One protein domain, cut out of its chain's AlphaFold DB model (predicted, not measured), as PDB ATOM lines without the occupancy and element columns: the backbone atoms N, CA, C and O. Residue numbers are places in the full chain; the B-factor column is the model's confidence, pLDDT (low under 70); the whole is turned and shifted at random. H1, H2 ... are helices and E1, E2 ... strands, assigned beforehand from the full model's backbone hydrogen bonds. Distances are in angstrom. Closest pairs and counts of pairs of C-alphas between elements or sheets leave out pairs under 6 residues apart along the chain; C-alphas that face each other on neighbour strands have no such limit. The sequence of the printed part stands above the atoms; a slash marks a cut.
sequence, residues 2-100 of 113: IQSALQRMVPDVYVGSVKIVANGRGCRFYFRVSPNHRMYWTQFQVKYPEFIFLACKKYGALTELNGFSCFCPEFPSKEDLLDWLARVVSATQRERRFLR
ATOM      1  N   ILE A   2      12.755   0.925 -25.397       87.94
ATOM      2  CA  ILE A   2      12.448  -0.359 -24.719       87.94
ATOM      3  C   ILE A   2      12.468  -0.234 -23.186       87.94
ATOM      4  O   ILE A   2      11.521  -0.647 -22.528       87.94
ATOM      5  N   GLN A   3      13.490   0.414 -22.617       92.81
ATOM      6  CA  GLN A   3      13.578   0.667 -21.173       92.81
ATOM      7  C   GLN A   3      12.335   1.368 -20.617       92.81
ATOM      8  O   GLN A   3      11.702   0.865 -19.697       92.81
ATOM      9  N   SER A   4      11.946   2.500 -21.205       90.88
ATOM     10  CA  SER A   4      10.772   3.263 -20.772       90.88
ATOM     11  C   SER A   4       9.462   2.495 -20.977       90.88
ATOM     12  O   SER A   4       8.481   2.747 -20.282       90.88
ATOM     13  N   ALA A   5       9.402   1.570 -21.940       91.00
ATOM     14  CA  ALA A   5       8.266   0.667 -22.083       91.00
ATOM     15  C   ALA A   5       8.208  -0.323 -20.914       91.00
ATOM     16  O   ALA A   5       7.188  -0.379 -20.229       91.00
ATOM     17  N   LEU A   6       9.316  -1.009 -20.624       92.62
ATOM     18  CA  LEU A   6       9.409  -1.963 -19.519       92.62
ATOM     19  C   LEU A   6       9.171  -1.302 -18.150       92.62
ATOM     20  O   LEU A   6       8.399  -1.835 -17.351       92.62
ATOM     21  N   GLN A   7       9.725  -0.108 -17.909       94.69
ATOM     22  CA  GLN A   7       9.478   0.672 -16.687       94.69
ATOM     23  C   GLN A   7       7.989   0.987 -16.494       94.69
ATOM     24  O   GLN A   7       7.482   0.951 -15.379       94.69
ATOM     25  N   ARG A   8       7.257   1.291 -17.573       92.62
ATOM     26  CA  ARG A   8       5.819   1.594 -17.487       92.62
ATOM     27  C   ARG A   8       4.960   0.362 -17.236       92.62
ATOM     28  O   ARG A   8       3.823   0.510 -16.796       92.62
ATOM     29  N   MET A   9       5.426  -0.827 -17.593       91.31
ATOM     30  CA  MET A   9       4.665  -2.060 -17.397       91.31
ATOM     31  C   MET A   9       4.707  -2.514 -15.937       91.31
ATOM     32  O   MET A   9       3.667  -2.801 -15.338       91.31
ATOM     33  N   VAL A  10       5.899  -2.478 -15.346       93.31
ATOM     34  CA  VAL A  10       6.141  -2.825 -13.944       93.31
ATOM     35  C   VAL A  10       6.703  -1.584 -13.239       93.31
ATOM     36  O   VAL A  10       7.917  -1.469 -13.089       93.31
ATOM     37  N   PRO A  11       5.845  -0.611 -12.872       92.88
ATOM     38  CA  PRO A  11       6.295   0.661 -12.302       92.88
ATOM     39  C   PRO A  11       7.006   0.491 -10.956       92.88
ATOM     40  O   PRO A  11       7.872   1.295 -10.631       92.88
ATOM     41  N   ASP A  12       6.700  -0.583 -10.229       93.56
ATOM     42  CA  ASP A  12       7.223  -0.860  -8.888       93.56
ATOM     43  C   ASP A  12       8.669  -1.384  -8.893       93.56
ATOM     44  O   ASP A  12       9.298  -1.516  -7.847       93.56
ATOM     45  N   VAL A  13       9.224  -1.690 -10.073       94.38
ATOM     46  CA  VAL A  13      10.607  -2.150 -10.226       94.38
ATOM     47  C   VAL A  13      11.385  -1.154 -11.074       94.38
ATOM     48  O   VAL A  13      11.021  -0.864 -12.213       94.38
ATOM     49  N   TYR A  14      12.493  -0.646 -10.536       94.69
ATOM     50  CA  TYR A  14      13.378   0.255 -11.269       94.69
ATOM     51  C   TYR A  14      14.079  -0.456 -12.438       94.69
ATOM     52  O   TYR A  14      14.731  -1.490 -12.265       94.69
ATOM     53  N   VAL A  15      13.979   0.140 -13.627       96.12
ATOM     54  CA  VAL A  15      14.609  -0.306 -14.872       96.12
ATOM     55  C   VAL A  15      15.663   0.726 -15.274       96.12
ATOM     56  O   VAL A  15      15.378   1.698 -15.977       96.12
ATOM     57  N   GLY A  16      16.905   0.501 -14.849       95.88
ATOM     58  CA  GLY A  16      18.040   1.371 -15.167       95.88
ATOM     59  C   GLY A  16      18.585   1.158 -16.580       95.88
ATOM     60  O   GLY A  16      18.925   2.118 -17.263       95.88
ATOM     61  N   SER A  17      18.639  -0.091 -17.052       96.12
ATOM     62  CA  SER A  17      18.983  -0.392 -18.448       96.12
ATOM     63  C   SER A  17      18.378  -1.710 -18.920       96.12
ATOM     64  O   SER A  17      18.050  -2.591 -18.121       96.12
ATOM     65  N   VAL A  18      18.236  -1.838 -20.241       96.25
ATOM     66  CA  VAL A  18      17.731  -3.046 -20.895       96.25
ATOM     67  C   VAL A  18      18.643  -3.405 -22.055       96.25
ATOM     68  O   VAL A  18      18.917  -2.561 -22.908       96.25
ATOM     69  N   LYS A  19      19.094  -4.659 -22.099       95.19
ATOM     70  CA  LYS A  19      19.906  -5.204 -23.193       95.19
ATOM     71  C   LYS A  19      19.213  -6.420 -23.789       95.19
ATOM     72  O   LYS A  19      18.648  -7.221 -23.051       95.19
ATOM     73  N   ILE A  20      19.282  -6.570 -25.108       94.06
ATOM     74  CA  ILE A  20      18.936  -7.832 -25.767       94.06
ATOM     75  C   ILE A  20      20.162  -8.729 -25.660       94.06
ATOM     76  O   ILE A  20      21.259  -8.311 -26.031       94.06
ATOM     77  N   VAL A  21      19.981  -9.929 -25.126       92.25
ATOM     78  CA  VAL A  21      21.062 -10.893 -24.923       92.25
ATOM     79  C   VAL A  21      20.725 -12.171 -25.669       92.25
ATOM     80  O   VAL A  21      19.593 -12.642 -25.590       92.25
ATOM     81  N   ALA A  22      21.712 -12.718 -26.378       88.62
ATOM     82  CA  ALA A  22      21.648 -14.068 -26.911       88.62
ATOM     83  C   ALA A  22      22.109 -15.054 -25.829       88.62
ATOM     84  O   ALA A  22      23.179 -14.894 -25.237       88.62
ATOM     85  N   ASN A  23      21.301 -16.070 -25.553       80.12
ATOM     86  CA  ASN A  23      21.700 -17.215 -24.756       80.12
ATOM     87  C   ASN A  23      22.795 -17.961 -25.547       80.12
ATOM     88  O   ASN A  23      22.627 -18.280 -26.725       80.12
ATOM     89  N   GLY A  24      23.936 -18.211 -24.900       65.56
ATOM     90  CA  GLY A  24      25.109 -18.808 -25.549       65.56
ATOM     91  C   GLY A  24      25.008 -20.313 -25.813       65.56
ATOM     92  O   GLY A  24      25.950 -20.884 -26.346       65.56
ATOM     93  N   ARG A  25      23.909 -20.974 -25.420       65.00
ATOM     94  CA  ARG A  25      23.720 -22.432 -25.541       65.00
ATOM     95  C   ARG A  25      22.680 -22.846 -26.590       65.00
ATOM     96  O   ARG A  25      22.577 -24.033 -26.867       65.00
ATOM     97  N   GLY A  26      21.915 -21.917 -27.167       60.78
ATOM     98  CA  GLY A  26      20.783 -22.270 -28.031       60.78
ATOM     99  C   GLY A  26      20.222 -21.148 -28.903       60.78
ATOM    100  O   GLY A  26      19.070 -21.245 -29.310       60.78
ATOM    101  N   CYS A  27      20.996 -20.089 -29.168       78.50
ATOM    102  CA  CYS A  27      20.616 -18.999 -30.083       78.50
ATOM    103  C   CYS A  27      19.282 -18.306 -29.743       78.50
ATOM    104  O   CYS A  27      18.599 -17.816 -30.636       78.50
ATOM    105  N   ARG A  28      18.897 -18.259 -28.462       89.06
ATOM    106  CA  ARG A  28      17.650 -17.611 -28.026       89.06
ATOM    107  C   ARG A  28      17.899 -16.200 -27.518       89.06
ATOM    108  O   ARG A  28      18.951 -15.932 -26.950       89.06
ATOM    109  N   PHE A  29      16.927 -15.313 -27.661       92.75
ATOM    110  CA  PHE A  29      17.037 -13.902 -27.309       92.75
ATOM    111  C   PHE A  29      16.112 -13.540 -26.152       92.75
ATOM    112  O   PHE A  29      14.960 -13.962 -26.108       92.75
ATOM    113  N   TYR A  30      16.595 -12.717 -25.227       93.50
ATOM    114  CA  TYR A  30      15.789 -12.205 -24.117       93.50
ATOM    115  C   TYR A  30      16.193 -10.783 -23.729       93.50
ATOM    116  O   TYR A  30      17.297 -10.322 -24.043       93.50
ATOM    117  N   PHE A  31      15.310 -10.076 -23.014       95.00
ATOM    118  CA  PHE A  31      15.671  -8.799 -22.400       95.00
ATOM    119  C   PHE A  31      16.302  -9.010 -21.025       95.00
ATOM    120  O   PHE A  31      15.644  -9.392 -20.051       95.00
ATOM    121  N   ARG A  32      17.582  -8.664 -20.917       94.62
ATOM    122  CA  ARG A  32      18.257  -8.495 -19.635       94.62
ATOM    123  C   ARG A  32      17.946  -7.109 -19.085       94.62
ATOM    124  O   ARG A  32      18.328  -6.102 -19.677       94.62
ATOM    125  N   VAL A  33      17.287  -7.079 -17.932       95.88
ATOM    126  CA  VAL A  33      16.905  -5.857 -17.214       95.88
ATOM    127  C   VAL A  33      17.870  -5.646 -16.056       95.88
ATOM    128  O   VAL A  33      18.117  -6.573 -15.292       95.88
ATOM    129  N   SER A  34      18.424  -4.445 -15.923       96.25
ATOM    130  CA  SER A  34      19.307  -4.075 -14.810       96.25
ATOM    131  C   SER A  34      18.684  -2.945 -13.983       96.25
ATOM    132  O   SER A  34      18.009  -2.091 -14.563       96.25
ATOM    133  N   PRO A  35      18.932  -2.884 -12.662       95.62
ATOM    134  CA  PRO A  35      19.817  -3.777 -11.903       95.62
ATOM    135  C   PRO A  35      19.180  -5.130 -11.542       95.62
ATOM    136  O   PRO A  35      19.885  -6.131 -11.459       95.62
ATOM    137  N   ASN A  36      17.855  -5.198 -11.400       93.06
ATOM    138  CA  ASN A  36      17.180  -6.355 -10.804       93.06
ATOM    139  C   ASN A  36      16.410  -7.195 -11.833       93.06
ATOM    140  O   ASN A  36      15.180  -7.172 -11.874       93.06
ATOM    141  N   HIS A  37      17.133  -7.971 -12.648       93.19
ATOM    142  CA  HIS A  37      16.551  -8.805 -13.710       93.19
ATOM    143  C   HIS A  37      15.475  -9.769 -13.199       93.19
ATOM    144  O   HIS A  37      14.358  -9.772 -13.708       93.19
ATOM    145  N   ARG A  38      15.807 -10.563 -12.171       91.81
ATOM    146  CA  ARG A  38      14.907 -11.575 -11.607       91.81
ATOM    147  C   ARG A  38      13.635 -10.940 -11.053       91.81
ATOM    148  O   ARG A  38      12.542 -11.346 -11.422       91.81
ATOM    149  N   MET A  39      13.785  -9.911 -10.219       94.25
ATOM    150  CA  MET A  39      12.655  -9.224  -9.589       94.25
ATOM    151  C   MET A  39      11.710  -8.610 -10.623       94.25
ATOM    152  O   MET A  39      10.498  -8.755 -10.493       94.25
ATOM    153  N   TYR A  40      12.259  -7.968 -11.662       96.12
ATOM    154  CA  TYR A  40      11.453  -7.392 -12.734       96.12
ATOM    155  C   TYR A  40      10.556  -8.448 -13.380       96.12
ATOM    156  O   TYR A  40       9.347  -8.251 -13.492       96.12
ATOM    157  N   TRP A  41      11.137  -9.579 -13.778       95.00
ATOM    158  CA  TRP A  41      10.391 -10.592 -14.506       95.00
ATOM    159  C   TRP A  41       9.441 -11.410 -13.635       95.00
ATOM    160  O   TRP A  41       8.352 -11.736 -14.097       95.00
ATOM    161  N   THR A  42       9.779 -11.649 -12.365       92.94
ATOM    162  CA  THR A  42       8.832 -12.226 -11.402       92.94
ATOM    163  C   THR A  42       7.593 -11.341 -11.262       92.94
ATOM    164  O   THR A  42       6.473 -11.829 -11.393       92.94
ATOM    165  N   GLN A  43       7.774 -10.030 -11.080       94.31
ATOM    166  CA  GLN A  43       6.647  -9.097 -10.976       94.31
ATOM    167  C   GLN A  43       5.861  -8.990 -12.286       94.31
ATOM    168  O   GLN A  43       4.633  -8.936 -12.279       94.31
ATOM    169  N   PHE A  44       6.555  -9.004 -13.425       94.38
ATOM    170  CA  PHE A  44       5.914  -9.027 -14.734       94.38
ATOM    171  C   PHE A  44       5.022 -10.260 -14.903       94.38
ATOM    172  O   PHE A  44       3.886 -10.126 -15.343       94.38
ATOM    173  N   GLN A  45       5.514 -11.449 -14.545       92.38
ATOM    174  CA  GLN A  45       4.780 -12.705 -14.692       92.38
ATOM    175  C   GLN A  45       3.546 -12.766 -13.789       92.38
ATOM    176  O   GLN A  45       2.507 -13.252 -14.223       92.38
ATOM    177  N   VAL A  46       3.645 -12.250 -12.560       91.75
ATOM    178  CA  VAL A  46       2.497 -12.149 -11.645       91.75
ATOM    179  C   VAL A  46       1.444 -11.191 -12.198       91.75
ATOM    180  O   VAL A  46       0.252 -11.476 -12.129       91.75
ATOM    181  N   LYS A  47       1.877 -10.059 -12.759       92.81
ATOM    182  CA  LYS A  47       0.976  -9.012 -13.243       92.81
ATOM    183  C   LYS A  47       0.346  -9.319 -14.601       92.81
ATOM    184  O   LYS A  47      -0.765  -8.869 -14.851       92.81
ATOM    185  N   TYR A  48       1.069 -10.035 -15.460       92.56
ATOM    186  CA  TYR A  48       0.707 -10.277 -16.856       92.56
ATOM    187  C   TYR A  48       0.952 -11.738 -17.293       92.56
ATOM    188  O   TYR A  48       1.714 -11.987 -18.243       92.56
ATOM    189  N   PRO A  49       0.353 -12.737 -16.618       91.56
ATOM    190  CA  PRO A  49       0.524 -14.147 -16.983       91.56
ATOM    191  C   PRO A  49       0.075 -14.445 -18.425       91.56
ATOM    192  O   PRO A  49       0.668 -15.284 -19.109       91.56
ATOM    193  N   GLU A  50      -0.913 -13.714 -18.940       92.62
ATOM    194  CA  GLU A  50      -1.426 -13.835 -20.305       92.62
ATOM    195  C   GLU A  50      -0.393 -13.445 -21.369       92.62
ATOM    196  O   GLU A  50      -0.346 -14.055 -22.441       92.62
ATOM    197  N   PHE A  51       0.484 -12.478 -21.085       93.31
ATOM    198  CA  PHE A  51       1.541 -12.087 -22.021       93.31
ATOM    199  C   PHE A  51       2.698 -13.081 -22.039       93.31
ATOM    200  O   PHE A  51       3.338 -13.239 -23.083       93.31
ATOM    201  N   ILE A  52       2.928 -13.789 -20.931       92.81
ATOM    202  CA  ILE A  52       3.851 -14.926 -20.885       92.81
ATOM    203  C   ILE A  52       3.284 -16.092 -21.696       92.81
ATOM    204  O   ILE A  52       3.972 -16.636 -22.559       92.81
ATOM    205  N   PHE A  53       2.004 -16.415 -21.510       91.12
ATOM    206  CA  PHE A  53       1.336 -17.436 -22.315       91.12
ATOM    207  C   PHE A  53       1.367 -17.100 -23.814       91.12
ATOM    208  O   PHE A  53       1.686 -17.960 -24.638       91.12
ATOM    209  N   LEU A  54       1.106 -15.838 -24.174       93.62
ATOM    210  CA  LEU A  54       1.204 -15.347 -25.547       93.62
ATOM    211  C   LEU A  54       2.618 -15.516 -26.119       93.62
ATOM    212  O   LEU A  54       2.751 -15.946 -27.267       93.62
ATOM    213  N   ALA A  55       3.658 -15.195 -25.339       93.69
ATOM    214  CA  ALA A  55       5.050 -15.383 -25.745       93.69
ATOM    215  C   ALA A  55       5.311 -16.845 -26.132       93.69
ATOM    216  O   ALA A  55       5.820 -17.119 -27.219       93.69
ATOM    217  N   CYS A  56       4.891 -17.786 -25.284       92.75
ATOM    218  CA  CYS A  56       5.092 -19.213 -25.522       92.75
ATOM    219  C   CYS A  56       4.288 -19.717 -26.726       92.75
ATOM    220  O   CYS A  56       4.828 -20.385 -27.604       92.75
ATOM    221  N   LYS A  57       2.989 -19.400 -26.789       93.38
ATOM    222  CA  LYS A  57       2.084 -19.977 -27.792       93.38
ATOM    223  C   LYS A  57       2.255 -19.403 -29.187       93.38
ATOM    224  O   LYS A  57       2.094 -20.141 -30.151       93.38
ATOM    225  N   LYS A  58       2.529 -18.102 -29.299       94.06
ATOM    226  CA  LYS A  58       2.574 -17.419 -30.598       94.06
ATOM    227  C   LYS A  58       3.994 -17.193 -31.103       94.06
ATOM    228  O   LYS A  58       4.216 -17.274 -32.302       94.06
ATOM    229  N   TYR A  59       4.923 -16.908 -30.199       92.75
ATOM    230  CA  TYR A  59       6.293 -16.521 -30.545       92.75
ATOM    231  C   TYR A  59       7.313 -17.620 -30.214       92.75
ATOM    232  O   TYR A  59       8.518 -17.393 -30.268       92.75
ATOM    233  N   GLY A  60       6.835 -18.806 -29.820       91.25
ATOM    234  CA  GLY A  60       7.677 -19.956 -29.503       91.25
ATOM    235  C   GLY A  60       8.636 -19.713 -28.341       91.25
ATOM    236  O   GLY A  60       9.662 -20.389 -28.269       91.25
ATOM    237  N   ALA A  61       8.353 -18.742 -27.463       91.88
ATOM    238  CA  ALA A  61       9.222 -18.433 -26.339       91.88
ATOM    239  C   ALA A  61       9.278 -19.601 -25.346       91.88
ATOM    240  O   ALA A  61       8.283 -20.286 -25.111       91.88
ATOM    241  N   LEU A  62      10.443 -19.809 -24.740       89.75
ATOM    242  CA  LEU A  62      10.606 -20.756 -23.647       89.75
ATOM    243  C   LEU A  62      10.625 -20.014 -22.319       89.75
ATOM    244  O   LEU A  62      11.266 -18.975 -22.180       89.75
ATOM    245  N   THR A  63       9.915 -20.575 -21.350       82.06
ATOM    246  CA  THR A  63       9.939 -20.170 -19.936       82.06
ATOM    247  C   THR A  63      10.550 -21.253 -19.053       82.06
ATOM    248  O   THR A  63      10.696 -21.067 -17.850       82.06
ATOM    249  N   GLU A  64      10.964 -22.363 -19.662       77.06
ATOM    250  CA  GLU A  64      11.722 -23.443 -19.055       77.06
ATOM    251  C   GLU A  64      12.771 -23.913 -20.063       77.06
ATOM    252  O   GLU A  64      12.478 -24.074 -21.252       77.06
ATOM    253  N   LEU A  65      13.999 -24.125 -19.599       67.25
ATOM    254  CA  LEU A  65      15.092 -24.645 -20.410       67.25
ATOM    255  C   LEU A  65      15.842 -25.703 -19.600       67.25
ATOM    256  O   LEU A  65      16.314 -25.434 -18.497       67.25
ATOM    257  N   ASN A  66      15.964 -26.914 -20.150       65.00
ATOM    258  CA  ASN A  66      16.653 -28.046 -19.513       65.00
ATOM    259  C   ASN A  66      16.135 -28.381 -18.098       65.00
ATOM    260  O   ASN A  66      16.922 -28.701 -17.212       65.00
ATOM    261  N   GLY A  67      14.822 -28.270 -17.872       63.75
ATOM    262  CA  GLY A  67      14.201 -28.548 -16.570       63.75
ATOM    263  C   GLY A  67      14.349 -27.429 -15.531       63.75
ATOM    264  O   GLY A  67      13.893 -27.592 -14.403       63.75
ATOM    265  N   PHE A  68      14.942 -26.288 -15.894       65.81
ATOM    266  CA  PHE A  68      14.998 -25.098 -15.045       65.81
ATOM    267  C   PHE A  68      14.036 -24.030 -15.559       65.81
ATOM    268  O   PHE A  68      14.059 -23.687 -16.741       65.81
ATOM    269  N   SER A  69      13.223 -23.470 -14.661       72.94
ATOM    270  CA  SER A  69      12.378 -22.319 -14.980       72.94
ATOM    271  C   SER A  69      13.250 -21.107 -15.316       72.94
ATOM    272  O   SER A  69      14.059 -20.651 -14.503       72.94
ATOM    273  N   CYS A  70      13.095 -20.591 -16.534       73.38
ATOM    274  CA  CYS A  70      13.669 -19.321 -16.938       73.38
ATOM    275  C   CYS A  70      12.902 -18.206 -16.229       73.38
ATOM    276  O   CYS A  70      11.675 -18.148 -16.275       73.38
ATOM    277  N   PHE A  71      13.623 -17.259 -15.626       81.56
ATOM    278  CA  PHE A  71      12.981 -16.097 -15.006       81.56
ATOM    279  C   PHE A  71      12.242 -15.224 -16.022       81.56
ATOM    280  O   PHE A  71      11.385 -14.451 -15.624       81.56
ATOM    281  N   CYS A  72      12.575 -15.324 -17.311       89.50
ATOM    282  CA  CYS A  72      12.008 -14.530 -18.387       89.50
ATOM    283  C   CYS A  72      11.759 -15.376 -19.643       89.50
ATOM    284  O   CYS A  72      12.436 -16.386 -19.834       89.50
ATOM    285  N   PRO A  73      10.855 -14.941 -20.535       92.12
ATOM    286  CA  PRO A  73      10.657 -15.602 -21.818       92.12
ATOM    287  C   PRO A  73      11.883 -15.439 -22.733       92.12
ATOM    288  O   PRO A  73      12.360 -14.325 -22.962       92.12
ATOM    289  N   GLU A  74      12.371 -16.556 -23.280       92.69
ATOM    290  CA  GLU A  74      13.474 -16.611 -24.246       92.69
ATOM    291  C   GLU A  74      12.980 -16.989 -25.648       92.69
ATOM    292  O   GLU A  74      12.427 -18.071 -25.872       92.69
ATOM    293  N   PHE A  75      13.234 -16.130 -26.626       94.00
ATOM    294  CA  PHE A  75      12.654 -16.192 -27.967       94.00
ATOM    295  C   PHE A  75      13.616 -16.817 -28.977       94.00
ATOM    296  O   PHE A  75      14.823 -16.660 -28.824       94.00
ATOM    297  N   PRO A  76      13.122 -17.509 -30.014       92.69
ATOM    298  CA  PRO A  76      13.980 -18.122 -31.029       92.69
ATOM    299  C   PRO A  76      14.676 -17.092 -31.935       92.69
ATOM    300  O   PRO A  76      15.730 -17.389 -32.486       92.69
ATOM    301  N   SER A  77      14.126 -15.880 -32.065       93.12
ATOM    302  CA  SER A  77      14.715 -14.785 -32.839       93.12
ATOM    303  C   SER A  77      14.618 -13.448 -32.096       93.12
ATOM    304  O   SER A  77      13.858 -13.288 -31.131       93.12
ATOM    305  N   LYS A  78      15.416 -12.468 -32.530       93.44
ATOM    306  CA  LYS A  78      15.365 -11.101 -31.995       93.44
ATOM    307  C   LYS A  78      14.091 -10.388 -32.450       93.44
ATOM    308  O   LYS A  78      13.549  -9.566 -31.711       93.44
ATOM    309  N   GLU A  79      13.632 -10.704 -33.650       94.56
ATOM    310  CA  GLU A  79      12.434 -10.175 -34.282       94.56
ATOM    311  C   GLU A  79      11.198 -10.592 -33.478       94.56
ATOM    312  O   GLU A  79      10.440  -9.727 -33.051       94.56
ATOM    313  N   ASP A  80      11.077 -11.877 -33.128       94.88
ATOM    314  CA  ASP A  80       9.976 -12.388 -32.301       94.88
ATOM    315  C   ASP A  80       9.929 -11.729 -30.915       94.88
ATOM    316  O   ASP A  80       8.855 -11.388 -30.414       94.88
ATOM    317  N   LEU A  81      11.097 -11.503 -30.300       94.94
ATOM    318  CA  LEU A  81      11.214 -10.798 -29.020       94.94
ATOM    319  C   LEU A  81      10.680  -9.357 -29.115       94.94
ATOM    320  O   LEU A  81       9.982  -8.881 -28.212       94.94
ATOM    321  N   LEU A  82      11.032  -8.646 -30.189       94.81
ATOM    322  CA  LEU A  82      10.617  -7.260 -30.411       94.81
ATOM    323  C   LEU A  82       9.134  -7.163 -30.783       94.81
ATOM    324  O   LEU A  82       8.435  -6.301 -30.241       94.81
ATOM    325  N   ASP A  83       8.641  -8.061 -31.631       95.12
ATOM    326  CA  ASP A  83       7.237  -8.118 -32.038       95.12
ATOM    327  C   ASP A  83       6.322  -8.461 -30.865       95.12
ATOM    328  O   ASP A  83       5.266  -7.839 -30.684       95.12
ATOM    329  N   TRP A  84       6.741  -9.403 -30.016       95.75
ATOM    330  CA  TRP A  84       6.051  -9.690 -28.766       95.75
ATOM    331  C   TRP A  84       5.974  -8.442 -27.879       95.75
ATOM    332  O   TRP A  84       4.882  -8.069 -27.439       95.75
ATOM    333  N   LEU A  85       7.093  -7.736 -27.674       94.94
ATOM    334  CA  LEU A  85       7.105  -6.515 -26.866       94.94
ATOM    335  C   LEU A  85       6.180  -5.439 -27.452       94.94
ATOM    336  O   LEU A  85       5.415  -4.815 -26.713       94.94
ATOM    337  N   ALA A  86       6.215  -5.223 -28.767       93.00
ATOM    338  CA  ALA A  86       5.353  -4.254 -29.438       93.00
ATOM    339  C   ALA A  86       3.868  -4.591 -29.239       93.00
ATOM    340  O   ALA A  86       3.057  -3.705 -28.927       93.00
ATOM    341  N   ARG A  87       3.507  -5.877 -29.345       92.88
ATOM    342  CA  ARG A  87       2.140  -6.356 -29.119       92.88
ATOM    343  C   ARG A  87       1.682  -6.105 -27.686       92.88
ATOM    344  O   ARG A  87       0.585  -5.581 -27.480       92.88
ATOM    345  N   VAL A  88       2.530  -6.432 -26.721       91.69
ATOM    346  CA  VAL A  88       2.276  -6.274 -25.286       91.69
ATOM    347  C   VAL A  88       2.133  -4.797 -24.893       91.69
ATOM    348  O   VAL A  88       1.181  -4.400 -24.214       91.69
ATOM    349  N   VAL A  89       3.029  -3.936 -25.379       89.44
ATOM    350  CA  VAL A  89       2.959  -2.487 -25.137       89.44
ATOM    351  C   VAL A  89       1.693  -1.886 -25.754       89.44
ATOM    352  O   VAL A  89       1.063  -1.023 -25.145       89.44
ATOM    353  N   SER A  90       1.286  -2.351 -26.934       88.44
ATOM    354  CA  SER A  90       0.061  -1.880 -27.591       88.44
ATOM    355  C   SER A  90      -1.201  -2.306 -26.838       88.44
ATOM    356  O   SER A  90      -2.135  -1.513 -26.707       88.44
ATOM    357  N   ALA A  91      -1.229  -3.540 -26.323       86.50
ATOM    358  CA  ALA A  91      -2.338  -4.058 -25.524       86.50
ATOM    359  C   ALA A  91      -2.505  -3.259 -24.222       86.50
ATOM    360  O   ALA A  91      -3.565  -2.681 -23.989       86.50
ATOM    361  N   THR A  92      -1.424  -3.096 -23.455       83.62
ATOM    362  CA  THR A  92      -1.458  -2.335 -22.191       83.62
ATOM    363  C   THR A  92      -1.812  -0.859 -22.385       83.62
ATOM    364  O   THR A  92      -2.495  -0.261 -21.553       83.62
ATOM    365  N   GLN A  93      -1.378  -0.231 -23.484       82.19
ATOM    366  CA  GLN A  93      -1.800   1.135 -23.809       82.19
ATOM    367  C   GLN A  93      -3.291   1.212 -24.140       82.19
ATOM    368  O   GLN A  93      -3.968   2.142 -23.693       82.19
ATOM    369  N   ARG A  94      -3.809   0.242 -24.899       80.94
ATOM    370  CA  ARG A  94      -5.228   0.176 -25.256       80.94
ATOM    371  C   ARG A  94      -6.104  -0.014 -24.023       80.94
ATOM    372  O   ARG A  94      -7.066   0.730 -23.871       80.94
ATOM    373  N   GLU A  95      -5.748  -0.939 -23.138       76.62
ATOM    374  CA  GLU A  95      -6.460  -1.175 -21.874       76.62
ATOM    375  C   GLU A  95      -6.485   0.080 -21.004       76.62
ATOM    376  O   GLU A  95      -7.542   0.498 -20.542       76.62
ATOM    377  N   ARG A  96      -5.345   0.764 -20.854       76.69
ATOM    378  CA  ARG A  96      -5.285   2.032 -20.109       76.69
ATOM    379  C   ARG A  96      -6.164   3.111 -20.721       76.69
ATOM    380  O   ARG A  96      -6.816   3.849 -19.987       76.69
ATOM    381  N   ARG A  97      -6.180   3.223 -22.052       79.00
ATOM    382  CA  ARG A  97      -7.061   4.169 -22.746       79.00
ATOM    383  C   ARG A  97      -8.530   3.811 -22.522       79.00
ATOM    384  O   ARG A  97      -9.320   4.710 -22.268       79.00
ATOM    385  N   PHE A  98      -8.876   2.527 -22.579       77.50
ATOM    386  CA  PHE A  98     -10.229   2.048 -22.308       77.50
ATOM    387  C   PHE A  98     -10.668   2.383 -20.877       77.50
ATOM    388  O   PHE A  98     -11.705   3.011 -20.696       77.50
ATOM    389  N   LEU A  99      -9.834   2.083 -19.878       74.50
ATOM    390  CA  LEU A  99     -10.113   2.413 -18.478       74.50
ATOM    391  C   LEU A  99     -10.290   3.922 -18.258       74.50
ATOM    392  O   LEU A  99     -11.224   4.326 -17.572       74.50
ATOM    393  N   ARG A 100      -9.446   4.767 -18.870       75.62
ATOM    394  CA  ARG A 100      -9.607   6.234 -18.814       75.62
ATOM    395  C   ARG A 100     -10.949   6.686 -19.381       75.62
ATOM    396  O   ARG A 100     -11.651   7.433 -18.715       75.62
TER     397      ARG A 100
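What this domain is: This is residues 2 to 100 of the 113 residues of an uncharacterized protein of Candidatus Bathyarchaeota archaeon (UniProt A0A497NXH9). Two antiparallel strand hairpins, the longer E1-E2 and the smaller E3-E4, meet where E2 comes close to E4, and four helices stand in a loosely closed ring beside them, in the order H1, H2, H3, H4. The longest helix, H4, starts near the first residue of E2 and runs past H3 and H1, and its residues 94 to 100 stick out as an arm. The printed part has 99 residues, with four named helices and four named strands in the order H1 E1 E2 H2 H3 E3 E4 H4, a mixed class of helices and strands. It is compact, with a radius of gyration of the C-alphas of 13.0 A, and its outline is elongated, spanning 44 by 29 by 22 A.

Where its parts are: E1, residues 15 to 22, is 19.6 A long from first to last C-alpha, and E2, residues 29 to 35, is 18.6 A. E3, residues 62 to 65, is 6.8 A, and E4, residues 68 to 74, is 12.6 A. H1, residues 2 to 9, is 10.8 A and begins at C-alpha 2 at (12.448, -0.359, -24.719). H2, residues 37 to 47, is 15.6 A, and H3, residues 49 to 59, is 14.9 A. H4, residues 78 to 100, is 33.1 A and runs from C-alpha 78 at (15.365, -11.101, -31.995) to C-alpha 100 at (-9.607, 6.234, -18.814).

How they stand to each other: E1 and E2 form a hairpin, antiparallel at 151 degrees, with N 19 and O 32 at 2.9 A and N 32 and O 19 at 2.8 A, within hydrogen-bond range. The closest C-alphas of E2 and E4, those of Tyr 30 and Glu 74, are 5.0 A apart. E3 and E4 form a second hairpin, antiparallel at 144 degrees, with N 70 and O 63 within hydrogen-bond range at 2.8 A. The closest C-alphas of H1 and E1 are those of Gln 7 and Val 15, 5.5 A; of H2 and E4, those of Trp 41 and Cys 72, 5.8 A; of E2 and H4, those of Phe 29 and Lys 78, 5.7 A. H4 touches H3 with residues 80 to 88 alone, closest at C-alphas 80 and 59, 5.8 A, at a steep tilt of 38 degrees, opposite ways. With residues 89 to 92 alone H4 only just touches H1, with 3 pairs of C-alphas within 8 A, the closest being those of Val 89 and Ala 5, 6.9 A. H2 is close to but not clearly touching H1, at Phe 44 and Met 9, whose C-alphas are 7.6 A apart, and likewise H3, at Gln 45 and Ile 52, 6.6 A between C-alphas. H1 and H3 are apart, as are H2 and H4. In H1, H2, H3 and H4 every O i to N i+4 pair is within hydrogen-bond range.

The domain as a whole: The C-alphas farthest apart, those of Arg 25 and Arg 100, are 44.5 A from each other. The printed part has no cut and no long link; the link from E1 to E2 is short and the others are tight. The mean pLDDT of the printed part is 88.7, and residues 24 to 26 and 65 to 68 are under 70.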